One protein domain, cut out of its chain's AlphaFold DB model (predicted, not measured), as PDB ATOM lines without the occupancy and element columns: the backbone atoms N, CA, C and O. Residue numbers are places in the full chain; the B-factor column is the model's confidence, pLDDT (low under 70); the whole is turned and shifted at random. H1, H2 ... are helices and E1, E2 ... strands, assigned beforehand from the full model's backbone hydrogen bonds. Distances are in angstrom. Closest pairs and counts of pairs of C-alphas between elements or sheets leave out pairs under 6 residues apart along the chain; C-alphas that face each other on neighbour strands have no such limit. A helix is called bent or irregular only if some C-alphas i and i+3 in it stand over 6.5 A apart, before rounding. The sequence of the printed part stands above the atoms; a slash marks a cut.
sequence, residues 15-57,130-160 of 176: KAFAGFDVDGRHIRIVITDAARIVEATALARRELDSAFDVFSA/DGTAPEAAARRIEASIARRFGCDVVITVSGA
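This is residues 15 to 57 and 130 to 160 of the 176 residues of a protein of Rhodococcus sp. Leaf247 (UniProt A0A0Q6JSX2). A small, twisted sheet of three strands has one face covered by two long helices, H1 and H2, side by side and running opposite ways, while its other face is bare. Both helices run along the strands, H1 over E1 and E2 and H2 over E3, which gives two layers, helices on one face of a sheet. The printed part has 74 residues, with the named elements in the order E1, E2, H1, H2, E3; the sheet's order is E1, E2, E3, antiparallel throughout, and the class is mixed, helices and strands. The whole is compact, with a radius of gyration of the C-alphas of 11.4 A, and elongated in outline, spanning 35 by 19 by 17 A.

E1, residues 16 to 22, and E2, residues 25 to 31, form a hairpin with a tight link of 2 residues. They are antiparallel, with 159 degrees between their directions; N 18 and O 29 are 3.0 A apart and N 27 and O 20 are 2.8 A apart, both within hydrogen-bond range. E3, residues 153 to 158, is the other neighbour of E2, antiparallel to it at 163 degrees, with N 28 and O 156 at 2.9 A and N 156 and O 28 at 2.8 A, again within hydrogen-bond range. E1 and E3 are the edge strands, and E2 is the inner strand. The sheet is twisted, its C-alphas lying up to 4.4 A off the best plane. H1, residues 34 to 55, is on the sheet at a height over the sheet of 7.6 A. It lies over E1 and E2 and runs along the strands, at 22 degrees to E1 on the local plane. The closest C-alphas of H1 and E1 are those of Ala 34 and Ala 16, 4.6 A apart. H1 has a kink of 31 degrees near residue 41, and it is irregular, with C-alphas 35 and 38 at 7.6 A. H2, residues 133 to 149, is on the same face of the sheet at a height of 8.4 A. It lies over E3, with E2 only just left out, since 2 of its C-alphas fall on E2, and it runs along the strands at 23 degrees to E3 on the local plane. The closest C-alphas of H2 and E3 are those of Glu 142 and Val 153, 5.7 A apart. H2 and E2 are near each other, with 7 pairs of C-alphas within 10 A. H1 and H2 touch, the closest C-alphas being those of Ala 40 and Ile 145, 6.2 A apart. They run opposite ways at a shallow tilt of 35.0 degrees, only just short of steep. In H2 every O i to N i+4 pair is within hydrogen-bond range; in H1 15 of 18 are.

E1 begins at C-alpha 16, at (-10.212, 22.265, 40.468), and measures 20.0 A from first to last C-alpha. E2, residues 25 to 31, measures 19.6 A. H1, residues 34 to 55, measures 30.8 A and ends at C-alpha 55, at (-17.016, -1.836, 26.136). H2, residues 133 to 149, measures 24.1 A. E3, residues 153 to 158, measures 16.1 A and ends at C-alpha 158, at (-5.962, 9.766, 27.783).

The two C-alphas farthest apart are those of Ala 35 and Ala 57, at 34.8 A. Residues 58 to 129 are not printed, and C-alphas 57 and 130 are 7.8 A apart across this cut, which lies in the link from H1 to H2. Of the links that are printed whole, E1 to E2, E2 to H1 and H2 to E3 are tight. The mean pLDDT of the printed part is 94.6; residues 159 to 160 are under 70.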
ATOM      1  N   LYS A  15     -11.298  26.884  39.737       87.88
ATOM      2  CA  LYS A  15     -11.226  25.624  39.002       87.88
ATOM      3  C   LYS A  15     -10.435  24.615  39.822       87.88
ATOM      4  O   LYS A  15      -9.341  24.920  40.296       87.88
ATOM      5  N   ALA A  16     -10.946  23.395  39.912       95.38
ATOM      6  CA  ALA A  16     -10.212  22.265  40.468       95.38
ATOM      7  C   ALA A  16     -10.056  21.167  39.427       95.38
ATOM      8  O   ALA A  16     -10.838  21.061  38.479       95.38
ATOM      9  N   PHE A  17      -9.041  20.332  39.622       96.56
ATOM     10  CA  PHE A  17      -8.845  19.143  38.817       96.56
ATOM     11  C   PHE A  17      -8.444  17.956  39.684       96.56
ATOM     12  O   PHE A  17      -7.865  18.114  40.757       96.56
ATOM     13  N   ALA A  18      -8.741  16.766  39.187       97.56
ATOM     14  CA  ALA A  18      -8.320  15.500  39.759       97.56
ATOM     15  C   ALA A  18      -8.002  14.525  38.625       97.56
ATOM     16  O   ALA A  18      -8.411  14.729  37.479       97.56
ATOM     17  N   GLY A  19      -7.264  13.468  38.945       96.81
ATOM     18  CA  GLY A  19      -6.954  12.416  37.992       96.81
ATOM     19  C   GLY A  19      -7.020  11.042  38.628       96.81
ATOM     20  O   GLY A  19      -6.859  10.896  39.841       96.81
ATOM     21  N   PHE A  20      -7.289  10.040  37.802       97.12
ATOM     22  CA  PHE A  20      -7.256   8.648  38.209       97.12
ATOM     23  C   PHE A  20      -7.101   7.695  37.036       97.12
ATOM     24  O   PHE A  20      -7.466   8.024  35.916       97.12
ATOM     25  N   ASP A  21      -6.679   6.470  37.343       94.75
ATOM     26  CA  ASP A  21      -6.625   5.386  36.374       94.75
ATOM     27  C   ASP A  21      -7.843   4.472  36.476       94.75
ATOM     28  O   ASP A  21      -8.321   4.152  37.577       94.75
ATOM     29  N   VAL A  22      -8.332   4.047  35.314       93.25
ATOM     30  CA  VAL A  22      -9.352   3.006  35.151       93.25
ATOM     31  C   VAL A  22      -9.140   2.323  33.801       93.25
ATOM     32  O   VAL A  22      -8.854   2.979  32.804       93.25
ATOM     33  N   ASP A  23      -9.223   0.993  33.774       91.62
ATOM     34  CA  ASP A  23      -9.054   0.186  32.551       91.62
ATOM     35  C   ASP A  23      -7.754   0.461  31.762       91.62
ATOM     36  O   ASP A  23      -7.717   0.403  30.535       91.62
ATOM     37  N   GLY A  24      -6.670   0.804  32.467       89.50
ATOM     38  CA  GLY A  24      -5.379   1.142  31.854       89.50
ATOM     39  C   GLY A  24      -5.331   2.513  31.167       89.50
ATOM     40  O   GLY A  24      -4.372   2.791  30.449       89.50
ATOM     41  N   ARG A  25      -6.342   3.364  31.377       90.62
ATOM     42  CA  ARG A  25      -6.439   4.727  30.840       90.62
ATOM     43  C   ARG A  25      -6.314   5.750  31.966       90.62
ATOM     44  O   ARG A  25      -6.847   5.542  33.057       90.62
ATOM     45  N   HIS A  26      -5.659   6.864  31.666       94.62
ATOM     46  CA  HIS A  26      -5.533   8.018  32.545       94.62
ATOM     47  C   HIS A  26      -6.731   8.946  32.340       94.62
ATOM     48  O   HIS A  26      -6.959   9.475  31.253       94.62
ATOM     49  N   ILE A  27      -7.501   9.170  33.394       96.44
ATOM     50  CA  ILE A  27      -8.647  10.074  33.393       96.44
ATOM     51  C   ILE A  27      -8.241  11.369  34.068       96.44
ATOM     52  O   ILE A  27      -7.685  11.353  35.167       96.44
ATOM     53  N   ARG A  28      -8.560  12.497  33.438       97.56
ATOM     54  CA  ARG A  28      -8.453  13.824  34.045       97.56
ATOM     55  C   ARG A  28      -9.822  14.468  34.096       97.56
ATOM     56  O   ARG A  28     -10.529  14.482  33.098       97.56
ATOM     57  N   ILE A  29     -10.159  15.046  35.238       97.62
ATOM     58  CA  ILE A  29     -11.402  15.779  35.453       97.62
ATOM     59  C   ILE A  29     -11.048  17.206  35.823       97.62
ATOM     60  O   ILE A  29     -10.180  17.419  36.668       97.62
ATOM     61  N   VAL A  30     -11.710  18.172  35.199       97.38
ATOM     62  CA  VAL A  30     -11.603  19.600  35.506       97.38
ATOM     63  C   VAL A  30     -13.005  20.137  35.728       97.38
ATOM     64  O   VAL A  30     -13.877  19.871  34.908       97.38
ATOM     65  N   ILE A  31     -13.229  20.881  36.811       96.62
ATOM     66  CA  ILE A  31     -14.554  21.418  37.152       96.62
ATOM     67  C   ILE A  31     -14.468  22.891  37.560       96.62
ATOM     68  O   ILE A  31     -13.417  23.334  38.032       96.62
ATOM     69  N   THR A  32     -15.557  23.651  37.403       95.25
ATOM     70  CA  THR A  32     -15.600  25.089  37.745       95.25
ATOM     71  C   THR A  32     -15.882  25.411  39.214       95.25
ATOM     72  O   THR A  32     -15.563  26.520  39.637       95.25
ATOM     73  N   ASP A  33     -16.419  24.467  39.993       93.19
ATOM     74  CA  ASP A  33     -16.622  24.587  41.444       93.19
ATOM     75  C   ASP A  33     -15.685  23.646  42.220       93.19
ATOM     76  O   ASP A  33     -15.972  22.463  42.416       93.19
ATOM     77  N   ALA A  34     -14.558  24.169  42.703       94.00
ATOM     78  CA  ALA A  34     -13.583  23.387  43.456       94.00
ATOM     79  C   ALA A  34     -14.154  22.614  44.656       94.00
ATOM     80  O   ALA A  34     -13.618  21.556  44.990       94.00
ATOM     81  N   ALA A  35     -15.247  23.075  45.278       94.38
ATOM     82  CA  ALA A  35     -15.845  22.388  46.421       94.38
ATOM     83  C   ALA A  35     -16.412  21.005  46.051       94.38
ATOM     84  O   ALA A  35     -16.556  20.141  46.916       94.38
ATOM     85  N   ARG A  36     -16.704  20.764  44.765       96.56
ATOM     86  CA  ARG A  36     -17.321  19.521  44.278       96.56
ATOM     87  C   ARG A  36     -16.329  18.505  43.728       96.56
ATOM     88  O   ARG A  36     -16.747  17.404  43.377       96.56
ATOM     89  N   ILE A  37     -15.028  18.814  43.664       96.81
ATOM     90  CA  ILE A  37     -14.052  17.962  42.959       96.81
ATOM     91  C   ILE A  37     -14.013  16.529  43.499       96.81
ATOM     92  O   ILE A  37     -13.940  15.585  42.716       96.81
ATOM     93  N   VAL A  38     -14.120  16.341  44.816       97.31
ATOM     94  CA  VAL A  38     -14.090  15.009  45.442       97.31
ATOM     95  C   VAL A  38     -15.333  14.198  45.062       97.31
ATOM     96  O   VAL A  38     -15.213  13.060  44.609       97.31
ATOM     97  N   GLU A  39     -16.524  14.793  45.187       97.94
ATOM     98  CA  GLU A  39     -17.804  14.143  44.873       97.94
ATOM     99  C   GLU A  39     -17.928  13.831  43.375       97.94
ATOM    100  O   GLU A  39     -18.309  12.719  42.997       97.94
ATOM    101  N   ALA A  40     -17.550  14.786  42.520       97.69
ATOM    102  CA  ALA A  40     -17.548  14.637  41.070       97.69
ATOM    103  C   ALA A  40     -16.563  13.550  40.616       97.69
ATOM    104  O   ALA A  40     -16.918  12.703  39.798       97.69
ATOM    105  N   THR A  41     -15.357  13.511  41.194       98.38
ATOM    106  CA  THR A  41     -14.353  12.481  40.883       98.38
ATOM    107  C   THR A  41     -14.825  11.095  41.304       98.38
ATOM    108  O   THR A  41     -14.679  10.136  40.546       98.38
ATOM    109  N   ALA A  42     -15.439  10.973  42.484       98.19
ATOM    110  CA  ALA A  42     -15.996   9.709  42.946       98.19
ATOM    111  C   ALA A  42     -17.149   9.226  42.050       98.19
ATOM    112  O   ALA A  42     -17.225   8.034  41.752       98.19
ATOM    113  N   LEU A  43     -18.032  10.128  41.604       98.38
ATOM    114  CA  LEU A  43     -19.097   9.791  40.656       98.38
ATOM    115  C   LEU A  43     -18.517   9.333  39.314       98.38
ATOM    116  O   LEU A  43     -18.855   8.245  38.852       98.38
ATOM    117  N   ALA A  44     -17.599  10.113  38.742       98.19
ATOM    118  CA  ALA A  44     -16.979   9.799  37.463       98.19
ATOM    119  C   ALA A  44     -16.240   8.463  37.480       98.19
ATOM    120  O   ALA A  44     -16.384   7.677  36.549       98.19
ATOM    121  N   ARG A  45     -15.478   8.177  38.545       98.38
ATOM    122  CA  ARG A  45     -14.762   6.907  38.680       98.38
ATOM    123  C   ARG A  45     -15.725   5.727  38.650       98.38
ATOM    124  O   ARG A  45     -15.475   4.781  37.914       98.38
ATOM    125  N   ARG A  46     -16.815   5.782  39.423       98.12
ATOM    126  CA  ARG A  46     -17.807   4.697  39.450       98.12
ATOM    127  C   ARG A  46     -18.497   4.526  38.100       98.12
ATOM    128  O   ARG A  46     -18.618   3.404  37.627       98.12
ATOM    129  N   GLU A  47     -18.943   5.625  37.488       98.06
ATOM    130  CA  GLU A  47     -19.664   5.554  36.214       98.06
ATOM    131  C   GLU A  47     -18.757   5.096  35.063       98.06
ATOM    132  O   GLU A  47     -19.194   4.275  34.260       98.06
ATOM    133  N   LEU A  48     -17.497   5.545  35.004       97.12
ATOM    134  CA  LEU A  48     -16.530   5.052  34.017       97.12
ATOM    135  C   LEU A  48     -16.217   3.574  34.231       97.12
ATOM    136  O   LEU A  48     -16.234   2.818  33.267       97.12
ATOM    137  N   ASP A  49     -15.971   3.147  35.471       96.69
ATOM    138  CA  ASP A  49     -15.681   1.744  35.778       96.69
ATOM    139  C   ASP A  49     -16.829   0.818  35.343       96.69
ATOM    140  O   ASP A  49     -16.592  -0.171  34.652       96.69
ATOM    141  N   SER A  50     -18.081   1.211  35.620       96.94
ATOM    142  CA  SER A  50     -19.273   0.501  35.128       96.94
ATOM    143  C   SER A  50     -19.410   0.543  33.602       96.94
ATOM    144  O   SER A  50     -19.899  -0.406  32.996       96.94
ATOM    145  N   ALA A  51     -18.993   1.632  32.956       96.94
ATOM    146  CA  ALA A  51     -19.014   1.728  31.500       96.94
ATOM    147  C   ALA A  51     -17.971   0.789  30.857       96.94
ATOM    148  O   ALA A  51     -18.255   0.160  29.838       96.94
ATOM    149  N   PHE A  52     -16.803   0.604  31.482       96.19
ATOM    150  CA  PHE A  52     -15.792  -0.351  31.013       96.19
ATOM    151  C   PHE A  52     -16.238  -1.815  31.125       96.19
ATOM    152  O   PHE A  52     -15.823  -2.632  30.304       96.19
ATOM    153  N   ASP A  53     -17.152  -2.156  32.035       97.38
ATOM    154  CA  ASP A  53     -17.787  -3.485  32.037       97.38
ATOM    155  C   ASP A  53     -18.646  -3.741  30.784       97.38
ATOM    156  O   ASP A  53     -18.995  -4.884  30.480       97.38
ATOM    157  N   VAL A  54     -18.954  -2.701  30.008       98.19
ATOM    158  CA  VAL A  54     -19.663  -2.813  28.733       98.19
ATOM    159  C   VAL A  54     -18.671  -2.949  27.581       98.19
ATOM    160  O   VAL A  54     -18.675  -3.966  26.891       98.19
ATOM    161  N   PHE A  55     -17.801  -1.957  27.375       96.44
ATOM    162  CA  PHE A  55     -17.016  -1.836  26.136       96.44
ATOM    163  C   PHE A  55     -15.516  -2.123  26.276       96.44
ATOM    164  O   PHE A  55     -14.783  -1.951  25.308       96.44
ATOM    165  N   SER A  56     -15.014  -2.546  27.440       94.69
ATOM    166  CA  SER A  56     -13.576  -2.811  27.575       94.69
ATOM    167  C   SER A  56     -13.127  -3.984  26.701       94.69
ATOM    168  O   SER A  56     -13.642  -5.097  26.818       94.69
ATOM    169  N   ALA A  57     -12.094  -3.766  25.888       90.25
ATOM    170  CA  ALA A  57     -11.411  -4.826  25.150       90.25
ATOM    171  C   ALA A  57     -10.448  -5.655  26.028       90.25
ATOM    172  O   ALA A  57      -9.946  -6.694  25.590       90.25
ATOM    173  N   ASP A 130     -12.791   1.341  21.034       88.50
ATOM    174  CA  ASP A 130     -11.866   2.186  21.796       88.50
ATOM    175  C   ASP A 130     -11.808   3.627  21.267       88.50
ATOM    176  O   ASP A 130     -11.581   4.549  22.054       88.50
ATOM    177  N   GLY A 131     -12.052   3.833  19.967       85.00
ATOM    178  CA  GLY A 131     -12.073   5.153  19.331       85.00
ATOM    179  C   GLY A 131     -13.355   5.966  19.549       85.00
ATOM    180  O   GLY A 131     -13.356   7.167  19.296       85.00
ATOM    181  N   THR A 132     -14.451   5.352  20.013       91.50
ATOM    182  CA  THR A 132     -15.766   6.020  20.102       91.50
ATOM    183  C   THR A 132     -16.423   5.906  21.476       91.50
ATOM    184  O   THR A 132     -16.996   6.880  21.974       91.50
ATOM    185  N   ALA A 133     -16.345   4.745  22.127       94.94
ATOM    186  CA  ALA A 133     -17.055   4.482  23.374       94.94
ATOM    187  C   ALA A 133     -16.544   5.277  24.592       94.94
ATOM    188  O   ALA A 133     -17.392   5.802  25.320       94.94
ATOM    189  N   PRO A 134     -15.227   5.439  24.822       93.19
ATOM    190  CA  PRO A 134     -14.716   6.181  25.978       93.19
ATOM    191  C   PRO A 134     -15.122   7.658  25.968       93.19
ATOM    192  O   PRO A 134     -15.561   8.178  26.989       93.19
ATOM    193  N   GLU A 135     -15.049   8.308  24.807       92.50
ATOM    194  CA  GLU A 135     -15.473   9.701  24.624       92.50
ATOM    195  C   GLU A 135     -16.984   9.863  24.831       92.50
ATOM    196  O   GLU A 135     -17.447  10.784  25.505       92.50
ATOM    197  N   ALA A 136     -17.781   8.926  24.308       94.62
ATOM    198  CA  ALA A 136     -19.223   8.921  24.534       94.62
ATOM    199  C   ALA A 136     -19.578   8.723  26.018       94.62
ATOM    200  O   ALA A 136     -20.482   9.389  26.532       94.62
ATOM    201  N   ALA A 137     -18.861   7.835  26.713       96.75
ATOM    202  CA  ALA A 137     -19.025   7.619  28.145       96.75
ATOM    203  C   ALA A 137     -18.640   8.875  28.937       96.75
ATOM    204  O   ALA A 137     -19.439   9.335  29.751       96.75
ATOM    205  N   ALA A 138     -17.483   9.478  28.650       96.75
ATOM    206  CA  ALA A 138     -17.024  10.710  29.286       96.75
ATOM    207  C   ALA A 138     -18.064  11.833  29.155       96.75
ATOM    208  O   ALA A 138     -18.522  12.348  30.171       96.75
ATOM    209  N   ARG A 139     -18.551  12.115  27.939       96.44
ATOM    210  CA  ARG A 139     -19.594  13.134  27.704       96.44
ATOM    211  C   ARG A 139     -20.891  12.869  28.465       96.44
ATOM    212  O   ARG A 139     -21.534  13.792  28.967       96.44
ATOM    213  N   ARG A 140     -21.311  11.604  28.565       97.00
ATOM    214  CA  ARG A 140     -22.510  11.235  29.335       97.00
ATOM    215  C   ARG A 140     -22.319  11.506  30.829       97.00
ATOM    216  O   ARG A 140     -23.247  11.981  31.484       97.00
ATOM    217  N   ILE A 141     -21.134  11.210  31.349       98.06
ATOM    218  CA  ILE A 141     -20.774  11.388  32.760       98.06
ATOM    219  C   ILE A 141     -20.593  12.873  33.084       98.06
ATOM    220  O   ILE A 141     -21.079  13.329  34.115       98.06
ATOM    221  N   GLU A 142     -19.998  13.658  32.183       98.38
ATOM    222  CA  GLU A 142     -19.954  15.123  32.272       98.38
ATOM    223  C   GLU A 142     -21.364  15.702  32.427       98.38
ATOM    224  O   GLU A 142     -21.638  16.431  33.378       98.38
ATOM    225  N   ALA A 143     -22.301  15.306  31.559       97.56
ATOM    226  CA  ALA A 143     -23.696  15.734  31.654       97.56
ATOM    227  C   ALA A 143     -24.393  15.238  32.940       97.56
ATOM    228  O   ALA A 143     -25.316  15.883  33.443       97.56
ATOM    229  N   SER A 144     -23.989  14.084  33.484       97.25
ATOM    230  CA  SER A 144     -24.464  13.575  34.780       97.25
ATOM    231  C   SER A 144     -23.990  14.472  35.930       97.25
ATOM    232  O   SER A 144     -24.805  14.961  36.713       97.25
ATOM    233  N   ILE A 145     -22.689  14.770  35.977       97.75
ATOM    234  CA  ILE A 145     -22.043  15.628  36.978       97.75
ATOM    235  C   ILE A 145     -22.583  17.055  36.900       97.75
ATOM    236  O   ILE A 145     -22.982  17.599  37.928       97.75
ATOM    237  N   ALA A 146     -22.672  17.638  35.703       96.44
ATOM    238  CA  ALA A 146     -23.156  19.003  35.520       96.44
ATOM    239  C   ALA A 146     -24.585  19.170  36.052       96.44
ATOM    240  O   ALA A 146     -24.864  20.078  36.834       96.44
ATOM    241  N   ARG A 147     -25.480  18.228  35.722       97.00
ATOM    242  CA  ARG A 147     -26.853  18.215  36.251       97.00
ATOM    243  C   ARG A 147     -26.904  17.985  37.759       97.00
ATOM    244  O   ARG A 147     -27.788  18.520  38.420       97.00
ATOM    245  N   ARG A 148     -26.002  17.165  38.305       97.38
ATOM    246  CA  ARG A 148     -26.013  16.792  39.726       97.38
ATOM    247  C   ARG A 148     -25.465  17.889  40.634       97.38
ATOM    248  O   ARG A 148     -25.991  18.061  41.731       97.38
ATOM    249  N   PHE A 149     -24.412  18.575  40.202       95.25
ATOM    250  CA  PHE A 149     -23.643  19.497  41.040       95.25
ATOM    251  C   PHE A 149     -23.767  20.965  40.621       95.25
ATOM    252  O   PHE A 149     -23.331  21.830  41.373       95.25
ATOM    253  N   GLY A 150     -24.379  21.260  39.468       93.62
ATOM    254  CA  GLY A 150     -24.576  22.633  38.998       93.62
ATOM    255  C   GLY A 150     -23.278  23.328  38.577       93.62
ATOM    256  O   GLY A 150     -23.192  24.548  38.665       93.62
ATOM    257  N   CYS A 151     -22.269  22.563  38.150       92.56
ATOM    258  CA  CYS A 151     -20.970  23.072  37.718       92.56
ATOM    259  C   CYS A 151     -20.591  22.539  36.334       92.56
ATOM    260  O   CYS A 151     -20.948  21.416  35.972       92.56
ATOM    261  N   ASP A 152     -19.793  23.305  35.593       94.62
ATOM    262  CA  ASP A 152     -19.203  22.819  34.350       94.62
ATOM    263  C   ASP A 152     -18.095  21.819  34.668       94.62
ATOM    264  O   ASP A 152     -17.330  21.990  35.623       94.62
ATOM    265  N   VAL A 153     -18.004  20.781  33.847       96.88
ATOM    266  CA  VAL A 153     -17.030  19.705  33.984       96.88
ATOM    267  C   VAL A 153     -16.525  19.291  32.611       96.88
ATOM    268  O   VAL A 153     -17.284  19.245  31.648       96.88
ATOM    269  N   VAL A 154     -15.240  18.971  32.546       97.38
ATOM    270  CA  VAL A 154     -14.609  18.317  31.403       97.38
ATOM    271  C   VAL A 154     -13.868  17.090  31.912       97.38
ATOM    272  O   VAL A 154     -13.107  17.174  32.881       97.38
ATOM    273  N   ILE A 155     -14.089  15.961  31.254       97.81
ATOM    274  CA  ILE A 155     -13.432  14.682  31.469       97.81
ATOM    275  C   ILE A 155     -12.609  14.383  30.222       97.81
ATOM    276  O   ILE A 155     -13.127  14.219  29.125       97.81
ATOM    277  N   THR A 156     -11.301  14.274  30.396       96.12
ATOM    278  CA  THR A 156     -10.396  13.810  29.346       96.12
ATOM    279  C   THR A 156     -10.014  12.368  29.628       96.12
ATOM    280  O   THR A 156      -9.559  12.052  30.730       96.12
ATOM    281  N   VAL A 157     -10.159  11.508  28.623       93.06
ATOM    282  CA  VAL A 157      -9.674  10.128  28.649       93.06
ATOM    283  C   VAL A 157      -8.397  10.075  27.820       93.06
ATOM    284  O   VAL A 157      -8.430  10.264  26.609       93.06
ATOM    285  N   SER A 158      -7.254   9.853  28.460       86.38
ATOM    286  CA  SER A 158      -5.962   9.766  27.783       86.38
ATOM    287  C   SER A 158      -5.275   8.429  28.044       86.38
ATOM    288  O   SER A 158      -5.558   7.718  29.006       86.38
ATOM    289  N   GLY A 159      -4.369   8.072  27.137       67.94
ATOM    290  CA  GLY A 159      -3.708   6.772  27.119       67.94
ATOM    291  C   GLY A 159      -4.285   5.872  26.035       67.94
ATOM    292  O   GLY A 159      -5.489   5.624  25.972       67.94
ATOM    293  N   ALA A 160      -3.400   5.378  25.174       57.97
ATOM    294  CA  ALA A 160      -3.701   4.205  24.376       57.97
ATOM    295  C   ALA A 160      -3.743   3.001  25.321       57.97
ATOM    296  O   ALA A 160      -2.911   2.900  26.231       57.97
TER     297      ALA A 160